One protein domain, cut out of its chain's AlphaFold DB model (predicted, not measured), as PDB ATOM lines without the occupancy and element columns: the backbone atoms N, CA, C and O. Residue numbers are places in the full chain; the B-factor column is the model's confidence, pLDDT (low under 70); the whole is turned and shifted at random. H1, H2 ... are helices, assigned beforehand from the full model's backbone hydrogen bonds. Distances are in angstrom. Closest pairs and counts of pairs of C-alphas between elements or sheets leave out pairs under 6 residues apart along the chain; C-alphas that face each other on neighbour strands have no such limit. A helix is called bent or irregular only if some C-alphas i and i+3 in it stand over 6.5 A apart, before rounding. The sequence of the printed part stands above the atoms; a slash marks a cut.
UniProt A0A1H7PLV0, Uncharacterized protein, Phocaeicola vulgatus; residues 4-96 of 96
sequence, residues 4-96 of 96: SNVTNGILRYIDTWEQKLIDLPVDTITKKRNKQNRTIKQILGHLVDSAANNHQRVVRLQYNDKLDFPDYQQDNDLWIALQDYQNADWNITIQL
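AT A GLANCE: This is residues 4 to 96 of the 96 residues of an uncharacterized protein of Phocaeicola vulgatus (UniProt A0A1H7PLV0). Two long helices, H3 and H1, make the two arms of an open V, with the short helix H2 at its narrow end and the short H5 wedged between the arms near that end. H4 packs crosswise on H3 and is reached by a long link, residues 62 to 75, that folds back from the far end of H3; residues 4 to 13 of H1 and residues 59 to 66 stick out. The printed part has 93 residues with five named helices, H1 to H5 in order along the chain, and no named strand; the class is all helix. The whole is loose, with a radius of gyration of the C-alphas of 15.4 A, and spans 47 by 34 by 23 A.

IN THESE COORDINATES: The longest helix is H3, residues 40 to 61, 31.7 A from C-alpha 40 at (218.964, 140.424, 189.402) to C-alpha 61 at (207.191, 123.143, 165.536). H1, residues 4 to 22, is 27.2 A long and begins with C-alpha 4 at (227.304, 118.070, 171.126). It is irregular, but only just: C-alphas 16 and 19 are 6.7 A apart. H2 is residues 26 to 31, 8.3 A, and H4 is residues 76 to 83, 10.7 A. H5, residues 90 to 94, is 6.4 A long and ends with C-alpha 94 at (218.235, 129.036, 189.899).

HOW THE PARTS SIT: H3 is the hub and touches three helices. With residues 40 to 41 alone it touches H2, about perpendicular at 85 degrees; the closest C-alphas, of Ile 29 and Ile 40, are 4.9 A apart. With residues 42 to 46 alone it touches H4, about perpendicular at 84 degrees; the closest C-alphas, of His 46 and Ile 80, are 6.3 A apart. With residues 41 to 45 alone it touches H5, the closest C-alphas being those of Gly 45 and Thr 93, 6.7 A apart. H5 also touches H1, which meets it with residues 18 to 22 alone; the closest C-alphas, of Glu 18 and Ile 94, are 6.6 A apart. H1 and H3 are apart, and so are H1 and H2. In H2, H3, H4 and H5 every O i to N i+4 pair is within hydrogen-bond range; in H1, 13 of 15 are.

THE WHOLE: The two C-alphas farthest apart, of Asp 27 and Asp 65, are 47.0 A apart. The printed part has no cut. The link from H3 to H4, 14 residues, is long, and the one from H1 to H2 is tight. Without the stretches that stand free, the body of 75 residues spans 41 by 28 by 20 A. The mean pLDDT of the printed part is 93.2; residues 72 to 74 are under 70.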
ATOM      1  N   SER A   4     226.551 118.269 169.882       96.44
ATOM      2  CA  SER A   4     227.304 118.070 171.126       96.44
ATOM      3  C   SER A   4     228.056 119.325 171.575       96.44
ATOM      4  O   SER A   4     228.086 119.644 172.760       96.44
ATOM      5  N   ASN A   5     228.610 120.105 170.640       96.81
ATOM      6  CA  ASN A   5     229.291 121.363 170.968       96.81
ATOM      7  C   ASN A   5     228.355 122.401 171.608       96.81
ATOM      8  O   ASN A   5     228.757 123.107 172.532       96.81
ATOM      9  N   VAL A   6     227.110 122.489 171.131       95.19
ATOM     10  CA  VAL A   6     226.112 123.427 171.663       95.19
ATOM     11  C   VAL A   6     225.611 122.939 173.018       95.19
ATOM     12  O   VAL A   6     225.614 123.709 173.976       95.19
ATOM     13  N   THR A   7     225.244 121.658 173.131       95.31
ATOM     14  CA  THR A   7     224.718 121.090 174.383       95.31
ATOM     15  C   THR A   7     225.764 121.105 175.495       95.31
ATOM     16  O   THR A   7     225.467 121.555 176.598       95.31
ATOM     17  N   ASN A   8     227.012 120.729 175.203       97.00
ATOM     18  CA  ASN A   8     228.109 120.788 176.176       97.00
ATOM     19  C   ASN A   8     228.450 122.234 176.560       97.00
ATOM     20  O   ASN A   8     228.805 122.509 177.704       97.00
ATOM     21  N   GLY A   9     228.322 123.169 175.614       97.12
ATOM     22  CA  GLY A   9     228.465 124.595 175.887       97.12
ATOM     23  C   GLY A   9     227.435 125.092 176.902       97.12
ATOM     24  O   GLY A   9     227.815 125.765 177.857       97.12
ATOM     25  N   ILE A  10     226.159 124.730 176.719       93.88
ATOM     26  CA  ILE A  10     225.065 125.084 177.635       93.88
ATOM     27  C   ILE A  10     225.306 124.487 179.025       93.88
ATOM     28  O   ILE A  10     225.278 125.236 179.998       93.88
ATOM     29  N   LEU A  11     225.619 123.188 179.114       95.31
ATOM     30  CA  LEU A  11     225.895 122.515 180.391       95.31
ATOM     31  C   LEU A  11     227.016 123.211 181.164       95.31
ATOM     32  O   LEU A  11     226.842 123.580 182.319       95.31
ATOM     33  N   ARG A  12     228.126 123.528 180.488       96.25
ATOM     34  CA  ARG A  12     229.237 124.257 181.109       96.25
ATOM     35  C   ARG A  12     228.815 125.626 181.647       96.25
ATOM     36  O   ARG A  12     229.341 126.061 182.671       96.25
ATOM     37  N   TYR A  13     227.930 126.344 180.950       94.44
ATOM     38  CA  TYR A  13     227.431 127.628 181.442       94.44
ATOM     39  C   TYR A  13     226.556 127.461 182.678       94.44
ATOM     40  O   TYR A  13     226.732 128.243 183.608       94.44
ATOM     41  N   ILE A  14     225.676 126.458 182.701       93.06
ATOM     42  CA  ILE A  14     224.850 126.140 183.872       93.06
ATOM     43  C   ILE A  14     225.762 125.856 185.070       93.06
ATOM     44  O   ILE A  14     225.723 126.618 186.035       93.06
ATOM     45  N   ASP A  15     226.695 124.907 184.936       92.94
ATOM     46  CA  ASP A  15     227.641 124.535 185.999       92.94
ATOM     47  C   ASP A  15     228.445 125.741 186.517       92.94
ATOM     48  O   ASP A  15     228.701 125.901 187.708       92.94
ATOM     49  N   THR A  16     228.862 126.628 185.607       95.00
ATOM     50  CA  THR A  16     229.679 127.798 185.961       95.00
ATOM     51  C   THR A  16     228.878 128.877 186.687       95.00
ATOM     52  O   THR A  16     229.444 129.612 187.503       95.00
ATOM     53  N   TRP A  17     227.608 129.064 186.327       95.81
ATOM     54  CA  TRP A  17     226.801 130.183 186.808       95.81
ATOM     55  C   TRP A  17     225.929 129.834 188.003       95.81
ATOM     56  O   TRP A  17     225.678 130.733 188.801       95.81
ATOM     57  N   GLU A  18     225.534 128.576 188.172       95.75
ATOM     58  CA  GLU A  18     224.702 128.127 189.290       95.75
ATOM     59  C   GLU A  18     225.308 128.539 190.637       95.75
ATOM     60  O   GLU A  18     224.725 129.353 191.357       95.75
ATOM     61  N   GLN A  19     226.535 128.094 190.930       94.88
ATOM     62  CA  GLN A  19     227.197 128.433 192.191       94.88
ATOM     63  C   GLN A  19     227.426 129.942 192.329       94.88
ATOM     64  O   GLN A  19     227.221 130.514 193.396       94.88
ATOM     65  N   LYS A  20     227.778 130.626 191.231       96.88
ATOM     66  CA  LYS A  20     227.961 132.084 191.248       96.88
ATOM     67  C   LYS A  20     226.683 132.816 191.630       96.88
ATOM     68  O   LYS A  20     226.778 133.831 192.304       96.88
ATOM     69  N   LEU A  21     225.523 132.348 191.171       97.19
ATOM     70  CA  LEU A  21     224.223 132.933 191.493       97.19
ATOM     71  C   LEU A  21     223.814 132.624 192.937       97.19
ATOM     72  O   LEU A  21     223.288 133.517 193.603       97.19
ATOM     73  N   ILE A  22     224.097 131.410 193.425       97.06
ATOM     74  CA  ILE A  22     223.877 131.002 194.824       97.06
ATOM     75  C   ILE A  22     224.691 131.884 195.781       97.06
ATOM     76  O   ILE A  22     224.161 132.370 196.777       97.06
ATOM     77  N   ASP A  23     225.954 132.153 195.445       97.31
ATOM     78  CA  ASP A  23     226.882 132.899 196.301       97.31
ATOM     79  C   ASP A  23     226.632 134.418 196.317       97.31
ATOM     80  O   ASP A  23     227.272 135.155 197.079       97.31
ATOM     81  N   LEU A  24     225.725 134.936 195.478       97.88
ATOM     82  CA  LEU A  24     225.434 136.367 195.465       97.88
ATOM     83  C   LEU A  24     224.752 136.801 196.774       97.88
ATOM     84  O   LEU A  24     223.750 136.211 197.180       97.88
ATOM     85  N   PRO A  25     225.198 137.909 197.400       98.06
ATOM     86  CA  PRO A  25     224.538 138.428 198.591       98.06
ATOM     87  C   PRO A  25     223.062 138.748 198.334       98.06
ATOM     88  O   PRO A  25     222.727 139.340 197.303       98.06
ATOM     89  N   VAL A  26     222.199 138.473 199.316       97.06
ATOM     90  CA  VAL A  26     220.750 138.749 199.239       97.06
ATOM     91  C   VAL A  26     220.469 140.200 198.837       97.06
ATOM     92  O   VAL A  26     219.660 140.471 197.950       97.06
ATOM     93  N   ASP A  27     221.197 141.150 199.419       98.00
ATOM     94  CA  ASP A  27     221.082 142.569 199.070       98.00
ATOM     95  C   ASP A  27     221.466 142.855 197.615       98.00
ATOM     96  O   ASP A  27     220.863 143.702 196.959       98.00
ATOM     97  N   THR A  28     222.444 142.128 197.074       98.25
ATOM     98  CA  THR A  28     222.842 142.275 195.672       98.25
ATOM     99  C   THR A  28     221.732 141.800 194.746       98.25
ATOM    100  O   THR A  28     221.370 142.535 193.827       98.25
ATOM    101  N   ILE A  29     221.155 140.623 195.005       98.06
ATOM    102  CA  ILE A  29     220.127 140.064 194.120       98.06
ATOM    103  C   ILE A  29     218.788 140.809 194.208       98.06
ATOM    104  O   ILE A  29     218.062 140.875 193.216       98.06
ATOM    105  N   THR A  30     218.483 141.414 195.364       97.69
ATOM    106  CA  THR A  30     217.199 142.088 195.624       97.69
ATOM    107  C   THR A  30     217.216 143.604 195.428       97.69
ATOM    108  O   THR A  30     216.150 144.164 195.175       97.69
ATOM    109  N   LYS A  31     218.372 144.284 195.541       97.88
ATOM    110  CA  LYS A  31     218.445 145.761 195.515       97.88
ATOM    111  C   LYS A  31     219.174 146.342 194.308       97.88
ATOM    112  O   LYS A  31     218.798 147.429 193.874       97.88
ATOM    113  N   LYS A  32     220.210 145.684 193.765       98.06
ATOM    114  CA  LYS A  32     220.910 146.222 192.581       98.06
ATOM    115  C   LYS A  32     219.976 146.204 191.380       98.06
ATOM    116  O   LYS A  32     219.274 145.222 191.171       98.06
ATOM    117  N   ARG A  33     220.004 147.274 190.583       98.06
ATOM    118  CA  ARG A  33     219.139 147.431 189.410       98.06
ATOM    119  C   ARG A  33     219.934 147.747 188.154       98.06
ATOM    120  O   ARG A  33     220.957 148.428 188.218       98.06
ATOM    121  N   ASN A  34     219.459 147.253 187.015       96.44
ATOM    122  CA  ASN A  34     219.984 147.634 185.706       96.44
ATOM    123  C   ASN A  34     219.362 148.963 185.212       96.44
ATOM    124  O   ASN A  34     218.519 149.562 185.878       96.44
ATOM    125  N   LYS A  35     219.728 149.402 183.998       97.12
ATOM    126  CA  LYS A  35     219.177 150.615 183.355       97.12
ATOM    127  C   LYS A  35     217.661 150.577 183.089       97.12
ATOM    128  O   LYS A  35     217.074 151.613 182.816       97.12
ATOM    129  N   GLN A  36     217.049 149.394 183.137       94.38
ATOM    130  CA  GLN A  36     215.604 149.177 182.998       94.38
ATOM    131  C   GLN A  36     214.921 149.037 184.367       94.38
ATOM    132  O   GLN A  36     213.788 148.583 184.444       94.38
ATOM    133  N   ASN A  37     215.614 149.388 185.455       95.94
ATOM    134  CA  ASN A  37     215.107 149.321 186.822       95.94
ATOM    135  C   ASN A  37     214.769 147.898 187.327       95.94
ATOM    136  O   ASN A  37     214.033 147.751 188.303       95.94
ATOM    137  N   ARG A  38     215.336 146.844 186.726       96.75
ATOM    138  CA  ARG A  38     215.098 145.440 187.115       96.75
ATOM    139  C   ARG A  38     216.176 144.922 188.055       96.75
ATOM    140  O   ARG A  38     217.358 145.203 187.837       96.75
ATOM    141  N   THR A  39     215.775 144.162 189.070       98.19
ATOM    142  CA  THR A  39     216.700 143.467 189.979       98.19
ATOM    143  C   THR A  39     217.308 142.230 189.325       98.19
ATOM    144  O   THR A  39     216.825 141.765 188.294       98.19
ATOM    145  N   ILE A  40     218.362 141.665 189.918       98.19
ATOM    146  CA  ILE A  40     218.964 140.424 189.402       98.19
ATOM    147  C   ILE A  40     217.952 139.275 189.456       98.19
ATOM    148  O   ILE A  40     217.865 138.522 188.489       98.19
ATOM    149  N   LYS A  41     217.137 139.187 190.520       98.06
ATOM    150  CA  LYS A  41     216.060 138.186 190.606       98.06
ATOM    151  C   LYS A  41     215.073 138.312 189.448       98.06
ATOM    152  O   LYS A  41     214.769 137.325 188.790       98.06
ATOM    153  N   GLN A  42     214.635 139.535 189.154       97.62
ATOM    154  CA  GLN A  42     213.729 139.804 188.034       97.62
ATOM    155  C   GLN A  42     214.367 139.497 186.675       97.62
ATOM    156  O   GLN A  42     213.689 139.005 185.780       97.62
ATOM    157  N   ILE A  43     215.664 139.772 186.508       97.06
ATOM    158  CA  ILE A  43     216.382 139.468 185.266       97.06
ATOM    159  C   ILE A  43     216.488 137.955 185.063       97.06
ATOM    160  O   ILE A  43     216.175 137.492 183.971       97.06
ATOM    161  N   LEU A  44     216.895 137.191 186.085       97.06
ATOM    162  CA  LEU A  44     216.998 135.735 185.962       97.06
ATOM    163  C   LEU A  44     215.627 135.103 185.713       97.06
ATOM    164  O   LEU A  44     215.492 134.317 184.784       97.06
ATOM    165  N   GLY A  45     214.603 135.505 186.469       96.44
ATOM    166  CA  GLY A  45     213.242 135.016 186.252       96.44
ATOM    167  C   GLY A  45     212.730 135.298 184.836       96.44
ATOM    168  O   GLY A  45     212.217 134.410 184.167       96.44
ATOM    169  N   HIS A  46     212.992 136.490 184.298       95.19
ATOM    170  CA  HIS A  46     212.636 136.802 182.912       95.19
ATOM    171  C   HIS A  46     213.389 135.945 181.867       95.19
ATOM    172  O   HIS A  46     212.887 135.698 180.765       95.19
ATOM    173  N   LEU A  47     214.600 135.467 182.182       94.75
ATOM    174  CA  LEU A  47     215.297 134.495 181.334       94.75
ATOM    175  C   LEU A  47     214.620 133.118 181.383       94.75
ATOM    176  O   LEU A  47     214.502 132.488 180.331       94.75
ATOM    177  N   VAL A  48     214.118 132.696 182.550       94.75
ATOM    178  CA  VAL A  48     213.315 131.467 182.705       94.75
ATOM    179  C   VAL A  48     212.046 131.547 181.852       94.75
ATOM    180  O   VAL A  48     211.804 130.652 181.041       94.75
ATOM    181  N   ASP A  49     211.297 132.654 181.926       93.38
ATOM    182  CA  ASP A  49     210.119 132.891 181.071       93.38
ATOM    183  C   ASP A  49     210.449 132.743 179.576       93.38
ATOM    184  O   ASP A  49     209.708 132.123 178.802       93.38
ATOM    185  N   SER A  50     211.597 133.287 179.161       92.25
ATOM    186  CA  SER A  50     212.050 133.256 177.768       92.25
ATOM    187  C   SER A  50     212.398 131.837 177.318       92.25
ATOM    188  O   SER A  50     212.035 131.422 176.213       92.25
ATOM    189  N   ALA A  51     213.085 131.077 178.175       93.06
ATOM    190  CA  ALA A  51     213.433 129.685 177.922       93.06
ATOM    191  C   ALA A  51     212.180 128.798 177.837       93.06
ATOM    192  O   ALA A  51     212.048 128.026 176.884       93.06
ATOM    193  N   ALA A  52     211.224 128.967 178.756       92.88
ATOM    194  CA  ALA A  52     209.971 128.215 178.779       92.88
ATOM    195  C   ALA A  52     209.116 128.462 177.520       92.88
ATOM    196  O   ALA A  52     208.637 127.511 176.890       92.88
ATOM    197  N   ASN A  53     208.987 129.724 177.094       92.00
ATOM    198  CA  ASN A  53     208.290 130.076 175.852       92.00
ATOM    199  C   ASN A  53     208.969 129.457 174.620       92.00
ATOM    200  O   ASN A  53     208.303 128.894 173.745       92.00
ATOM    201  N   ASN A  54     210.301 129.514 174.552       91.56
ATOM    202  CA  ASN A  54     211.049 128.930 173.439       91.56
ATOM    203  C   ASN A  54     210.970 127.401 173.415       91.56
ATOM    204  O   ASN A  54     210.850 126.823 172.335       91.56
ATOM    205  N   HIS A  55     210.966 126.741 174.575       93.25
ATOM    206  CA  HIS A  55     210.796 125.293 174.657       93.25
ATOM    207  C   HIS A  55     209.471 124.848 174.017       93.25
ATOM    208  O   HIS A  55     209.462 123.983 173.140       93.25
ATOM    209  N   GLN A  56     208.360 125.505 174.372       93.06
ATOM    210  CA  GLN A  56     207.051 125.225 173.771       93.06
ATOM    211  C   GLN A  56     207.046 125.457 172.254       93.06
ATOM    212  O   GLN A  56     206.499 124.638 171.515       93.06
ATOM    213  N   ARG A  57     207.682 126.533 171.767       92.19
ATOM    214  CA  ARG A  57     207.819 126.804 170.323       92.19
ATOM    215  C   ARG A  57     208.556 125.678 169.601       92.19
ATOM    216  O   ARG A  57     208.052 125.182 168.597       92.19
ATOM    217  N   VAL A  58     209.706 125.244 170.125       92.75
ATOM    218  CA  VAL A  58     210.532 124.186 169.519       92.75
ATOM    219  C   VAL A  58     209.782 122.859 169.445       92.75
ATOM    220  O   VAL A  58     209.785 122.223 168.392       92.75
ATOM    221  N   VAL A  59     209.117 122.454 170.533       94.69
ATOM    222  CA  VAL A  59     208.360 121.193 170.584       94.69
ATOM    223  C   VAL A  59     207.165 121.234 169.633       94.69
ATOM    224  O   VAL A  59     206.945 120.290 168.881       94.69
ATOM    225  N   ARG A  60     206.404 122.335 169.618       95.00
ATOM    226  CA  ARG A  60     205.213 122.457 168.763       95.00
ATOM    227  C   ARG A  60     205.552 122.560 167.279       95.00
ATOM    228  O   ARG A  60     204.784 122.053 166.467       95.00
ATOM    229  N   LEU A  61     206.702 123.132 166.921       93.62
ATOM    230  CA  LEU A  61     207.191 123.143 165.536       93.62
ATOM    231  C   LEU A  61     207.455 121.747 164.972       93.62
ATOM    232  O   LEU A  61     207.487 121.595 163.758       93.62
ATOM    233  N   GLN A  62     207.636 120.728 165.816       94.81
ATOM    234  CA  GLN A  62     207.889 119.368 165.331       94.81
ATOM    235  C   GLN A  62     206.675 118.747 164.627       94.81
ATOM    236  O   GLN A  62     206.840 117.787 163.883       94.81
ATOM    237  N   TYR A  63     205.463 119.249 164.886       94.56
ATOM    238  CA  TYR A  63     204.226 118.645 164.383       94.56
ATOM    239  C   TYR A  63     203.168 119.653 163.912       94.56
ATOM    240  O   TYR A  63     202.076 119.242 163.531       94.56
ATOM    241  N   ASN A  64     203.463 120.957 163.938       95.31
ATOM    242  CA  ASN A  64     202.594 121.989 163.376       95.31
ATOM    243  C   ASN A  64     203.319 122.718 162.247       95.31
ATOM    244  O   ASN A  64     204.409 123.248 162.455       95.31
ATOM    245  N   ASP A  65     202.663 122.838 161.093       90.44
ATOM    246  CA  ASP A  65     203.192 123.570 159.931       90.44
ATOM    247  C   ASP A  65     203.273 125.085 160.169       90.44
ATOM    248  O   ASP A  65     204.036 125.801 159.520       90.44
ATOM    249  N   LYS A  66     202.469 125.592 161.110       90.56
ATOM    250  CA  LYS A  66     202.435 126.997 161.497       90.56
ATOM    251  C   LYS A  66     202.272 127.118 163.003       90.56
ATOM    252  O   LYS A  66     201.412 126.475 163.602       90.56
ATOM    253  N   LEU A  67     203.069 127.997 163.596       88.25
ATOM    254  CA  LEU A  67     202.886 128.424 164.972       88.25
ATOM    255  C   LEU A  67     202.012 129.672 165.030       88.25
ATOM    256  O   LEU A  67     202.264 130.641 164.313       88.25
ATOM    257  N   ASP A  68     201.038 129.652 165.929       86.69
ATOM    258  CA  ASP A  68     200.294 130.831 166.354       86.69
ATOM    259  C   ASP A  68     200.425 130.938 167.876       86.69
ATOM    260  O   ASP A  68     199.966 130.065 168.616       86.69
ATOM    261  N   PHE A  69     201.153 131.953 168.334       81.75
ATOM    262  CA  PHE A  69     201.370 132.224 169.750       81.75
ATOM    263  C   PHE A  69     201.036 133.684 170.036       81.75
ATOM    264  O   PHE A  69     201.333 134.541 169.199       81.75
ATOM    265  N   PRO A  70     200.511 133.988 171.236       79.00
ATOM    266  CA  PRO A  70     200.493 135.360 171.711       79.00
ATOM    267  C   PRO A  70     201.922 135.919 171.730       79.00
ATOM    268  O   PRO A  70     202.897 135.184 171.930       79.00
ATOM    269  N   ASP A  71     202.041 137.221 171.490       70.44
ATOM    270  CA  ASP A  71     203.337 137.887 171.493       70.44
ATOM    271  C   ASP A  71     204.026 137.768 172.867       70.44
ATOM    272  O   ASP A  71     203.382 137.806 173.915       70.44
ATOM    273  N   TYR A  72     205.352 137.631 172.845       67.50
ATOM    274  CA  TYR A  72     206.228 137.509 174.017       67.50
ATOM    275  C   TYR A  72     207.236 138.672 174.054       67.50
ATOM    276  O   TYR A  72     208.435 138.480 174.229       67.50
ATOM    277  N   GLN A  73     206.783 139.900 173.798       64.69
ATOM    278  CA  GLN A  73     207.668 141.071 173.810       64.69
ATOM    279  C   GLN A  73     206.996 142.367 174.250       64.69
ATOM    280  O   GLN A  73     207.665 143.198 174.866       64.69
ATOM    281  N   GLN A  74     205.705 142.553 173.954       64.31
ATOM    282  CA  GLN A  74     205.047 143.840 174.193       64.31
ATOM    283  C   GLN A  74     205.009 144.282 175.661       64.31
ATOM    284  O   GLN A  74     205.030 145.486 175.902       64.31
ATOM    285  N   ASP A  75     205.021 143.357 176.628       78.75
ATOM    286  CA  ASP A  75     204.965 143.726 178.046       78.75
ATOM    287  C   ASP A  75     205.789 142.798 178.953       78.75
ATOM    288  O   ASP A  75     205.285 142.049 179.794       78.75
ATOM    289  N   ASN A  76     207.110 142.834 178.763       85.88
ATOM    290  CA  ASN A  76     208.050 142.115 179.628       85.88
ATOM    291  C   ASN A  76     207.942 142.550 181.098       85.88
ATOM    292  O   ASN A  76     208.235 141.757 181.988       85.88
ATOM    293  N   ASP A  77     207.550 143.799 181.360       89.56
ATOM    294  CA  ASP A  77     207.401 144.298 182.725       89.56
ATOM    295  C   ASP A  77     206.141 143.721 183.391       89.56
ATOM    296  O   ASP A  77     206.209 143.341 184.560       89.56
ATOM    297  N   LEU A  78     205.040 143.541 182.649       90.50
ATOM    298  CA  LEU A  78     203.859 142.814 183.124       90.50
ATOM    299  C   LEU A  78     204.172 141.354 183.444       90.50
ATOM    300  O   LEU A  78     203.772 140.883 184.502       90.50
ATOM    301  N   TRP A  79     204.903 140.639 182.585       91.00
ATOM    302  CA  TRP A  79     205.299 139.251 182.873       91.00
ATOM    303  C   TRP A  79     206.129 139.153 184.155       91.00
ATOM    304  O   TRP A  79     205.798 138.377 185.050       91.00
ATOM    305  N   ILE A  80     207.144 140.011 184.288       92.94
ATOM    306  CA  ILE A  80     207.975 140.086 185.496       92.94
ATOM    307  C   ILE A  80     207.127 140.399 186.737       92.94
ATOM    308  O   ILE A  80     207.391 139.851 187.808       92.94
ATOM    309  N   ALA A  81     206.127 141.277 186.609       93.19
ATOM    310  CA  ALA A  81     205.222 141.620 187.700       93.19
ATOM    311  C   ALA A  81     204.289 140.459 188.078       93.19
ATOM    312  O   ALA A  81     204.109 140.197 189.262       93.19
ATOM    313  N   LEU A  82     203.727 139.748 187.093       94.50
ATOM    314  CA  LEU A  82     202.814 138.619 187.307       94.50
ATOM    315  C   LEU A  82     203.507 137.414 187.949       94.50
ATOM    316  O   LEU A  82     202.911 136.755 188.796       94.50
ATOM    317  N   GLN A  83     204.750 137.129 187.554       94.00
ATOM    318  CA  GLN A  83     205.541 136.031 188.120       94.00
ATOM    319  C   GLN A  83     206.082 136.340 189.525       94.00
ATOM    320  O   GLN A  83     206.482 135.431 190.247       94.00
ATOM    321  N   ASP A  84     206.129 137.620 189.907       96.31
ATOM    322  CA  ASP A  84     206.629 138.100 191.199       96.31
ATOM    323  C   ASP A  84     208.009 137.530 191.598       96.31
ATOM    324  O   ASP A  84     208.292 137.170 192.746       96.31
ATOM    325  N   TYR A  85     208.935 137.487 190.634       95.94
ATOM    326  CA  TYR A  85     210.291 136.969 190.855       95.94
ATOM    327  C   TYR A  85     211.070 137.700 191.950       95.94
ATOM    328  O   TYR A  85     212.029 137.161 192.506       95.94
ATOM    329  N   GLN A  86     210.683 138.932 192.286       96.81
ATOM    330  CA  GLN A  86     211.292 139.649 193.400       96.81
ATOM    331  C   GLN A  86     211.086 138.899 194.725       96.81
ATOM    332  O   GLN A  86     212.017 138.848 195.536       96.81
ATOM    333  N   ASN A  87     209.922 138.273 194.913       97.06
ATOM    334  CA  ASN A  87     209.554 137.557 196.133       97.06
ATOM    335  C   ASN A  87     209.697 136.028 196.019       97.06
ATOM    336  O   ASN A  87     209.671 135.351 197.042       97.06
ATOM    337  N   ALA A  88     209.926 135.487 194.817       96.25
ATOM    338  CA  ALA A  88     210.187 134.059 194.604       96.25
ATOM    339  C   ALA A  88     211.415 133.542 195.382       96.25
ATOM    340  O   ALA A  88     212.366 134.289 195.631       96.25
ATOM    341  N   ASP A  89     211.443 132.258 195.742       97.19
ATOM    342  CA  ASP A  89     212.630 131.658 196.361       97.19
ATOM    343  C   ASP A  89     213.802 131.648 195.367       97.19
ATOM    344  O   ASP A  89     213.674 131.204 194.222       97.19
ATOM    345  N   TRP A  90     214.948 132.178 195.797       97.44
ATOM    346  CA  TRP A  90     216.100 132.341 194.914       97.44
ATOM    347  C   TRP A  90     216.714 131.009 194.495       97.44
ATOM    348  O   TRP A  90     217.011 130.830 193.318       97.44
ATOM    349  N   ASN A  91     216.843 130.064 195.425       96.06
ATOM    350  CA  ASN A  91     217.436 128.764 195.136       96.06
ATOM    351  C   ASN A  91     216.536 127.958 194.206       96.06
ATOM    352  O   ASN A  91     217.039 127.332 193.285       96.06
ATOM    353  N   ILE A  92     215.213 128.036 194.383       95.75
ATOM    354  CA  ILE A  92     214.270 127.431 193.434       95.75
ATOM    355  C   ILE A  92     214.427 128.071 192.050       95.75
ATOM    356  O   ILE A  92     214.518 127.352 191.064       95.75
ATOM    357  N   THR A  93     214.519 129.403 191.969       95.94
ATOM    358  CA  THR A  93     214.608 130.124 190.683       95.94
ATOM    359  C   THR A  93     215.861 129.753 189.881       95.94
ATOM    360  O   THR A  93     215.804 129.717 188.659       95.94
ATOM    361  N   ILE A  94     216.985 129.471 190.548       96.31
ATOM    362  CA  ILE A  94     218.235 129.036 189.899       96.31
ATOM    363  C   ILE A  94     218.109 127.634 189.282       96.31
ATOM    364  O   ILE A  94     218.809 127.335 188.320       96.31
ATOM    365  N   GLN A  95     217.235 126.785 189.830       93.19
ATOM    366  CA  GLN A  95     217.055 125.389 189.412       93.19
ATOM    367  C   GLN A  95     215.960 125.197 188.345       93.19
ATOM    368  O   GLN A  95     215.720 124.060 187.934       93.19
ATOM    369  N   LEU A  96     215.266 126.269 187.942       88.19
ATOM    370  CA  LEU A  96     214.245 126.257 186.883       88.19
ATOM    371  C   LEU A  96     214.879 126.334 185.489       88.19
ATOM    372  O   LEU A  96     214.413 125.573 184.610       88.19
TER     373      LEU A  96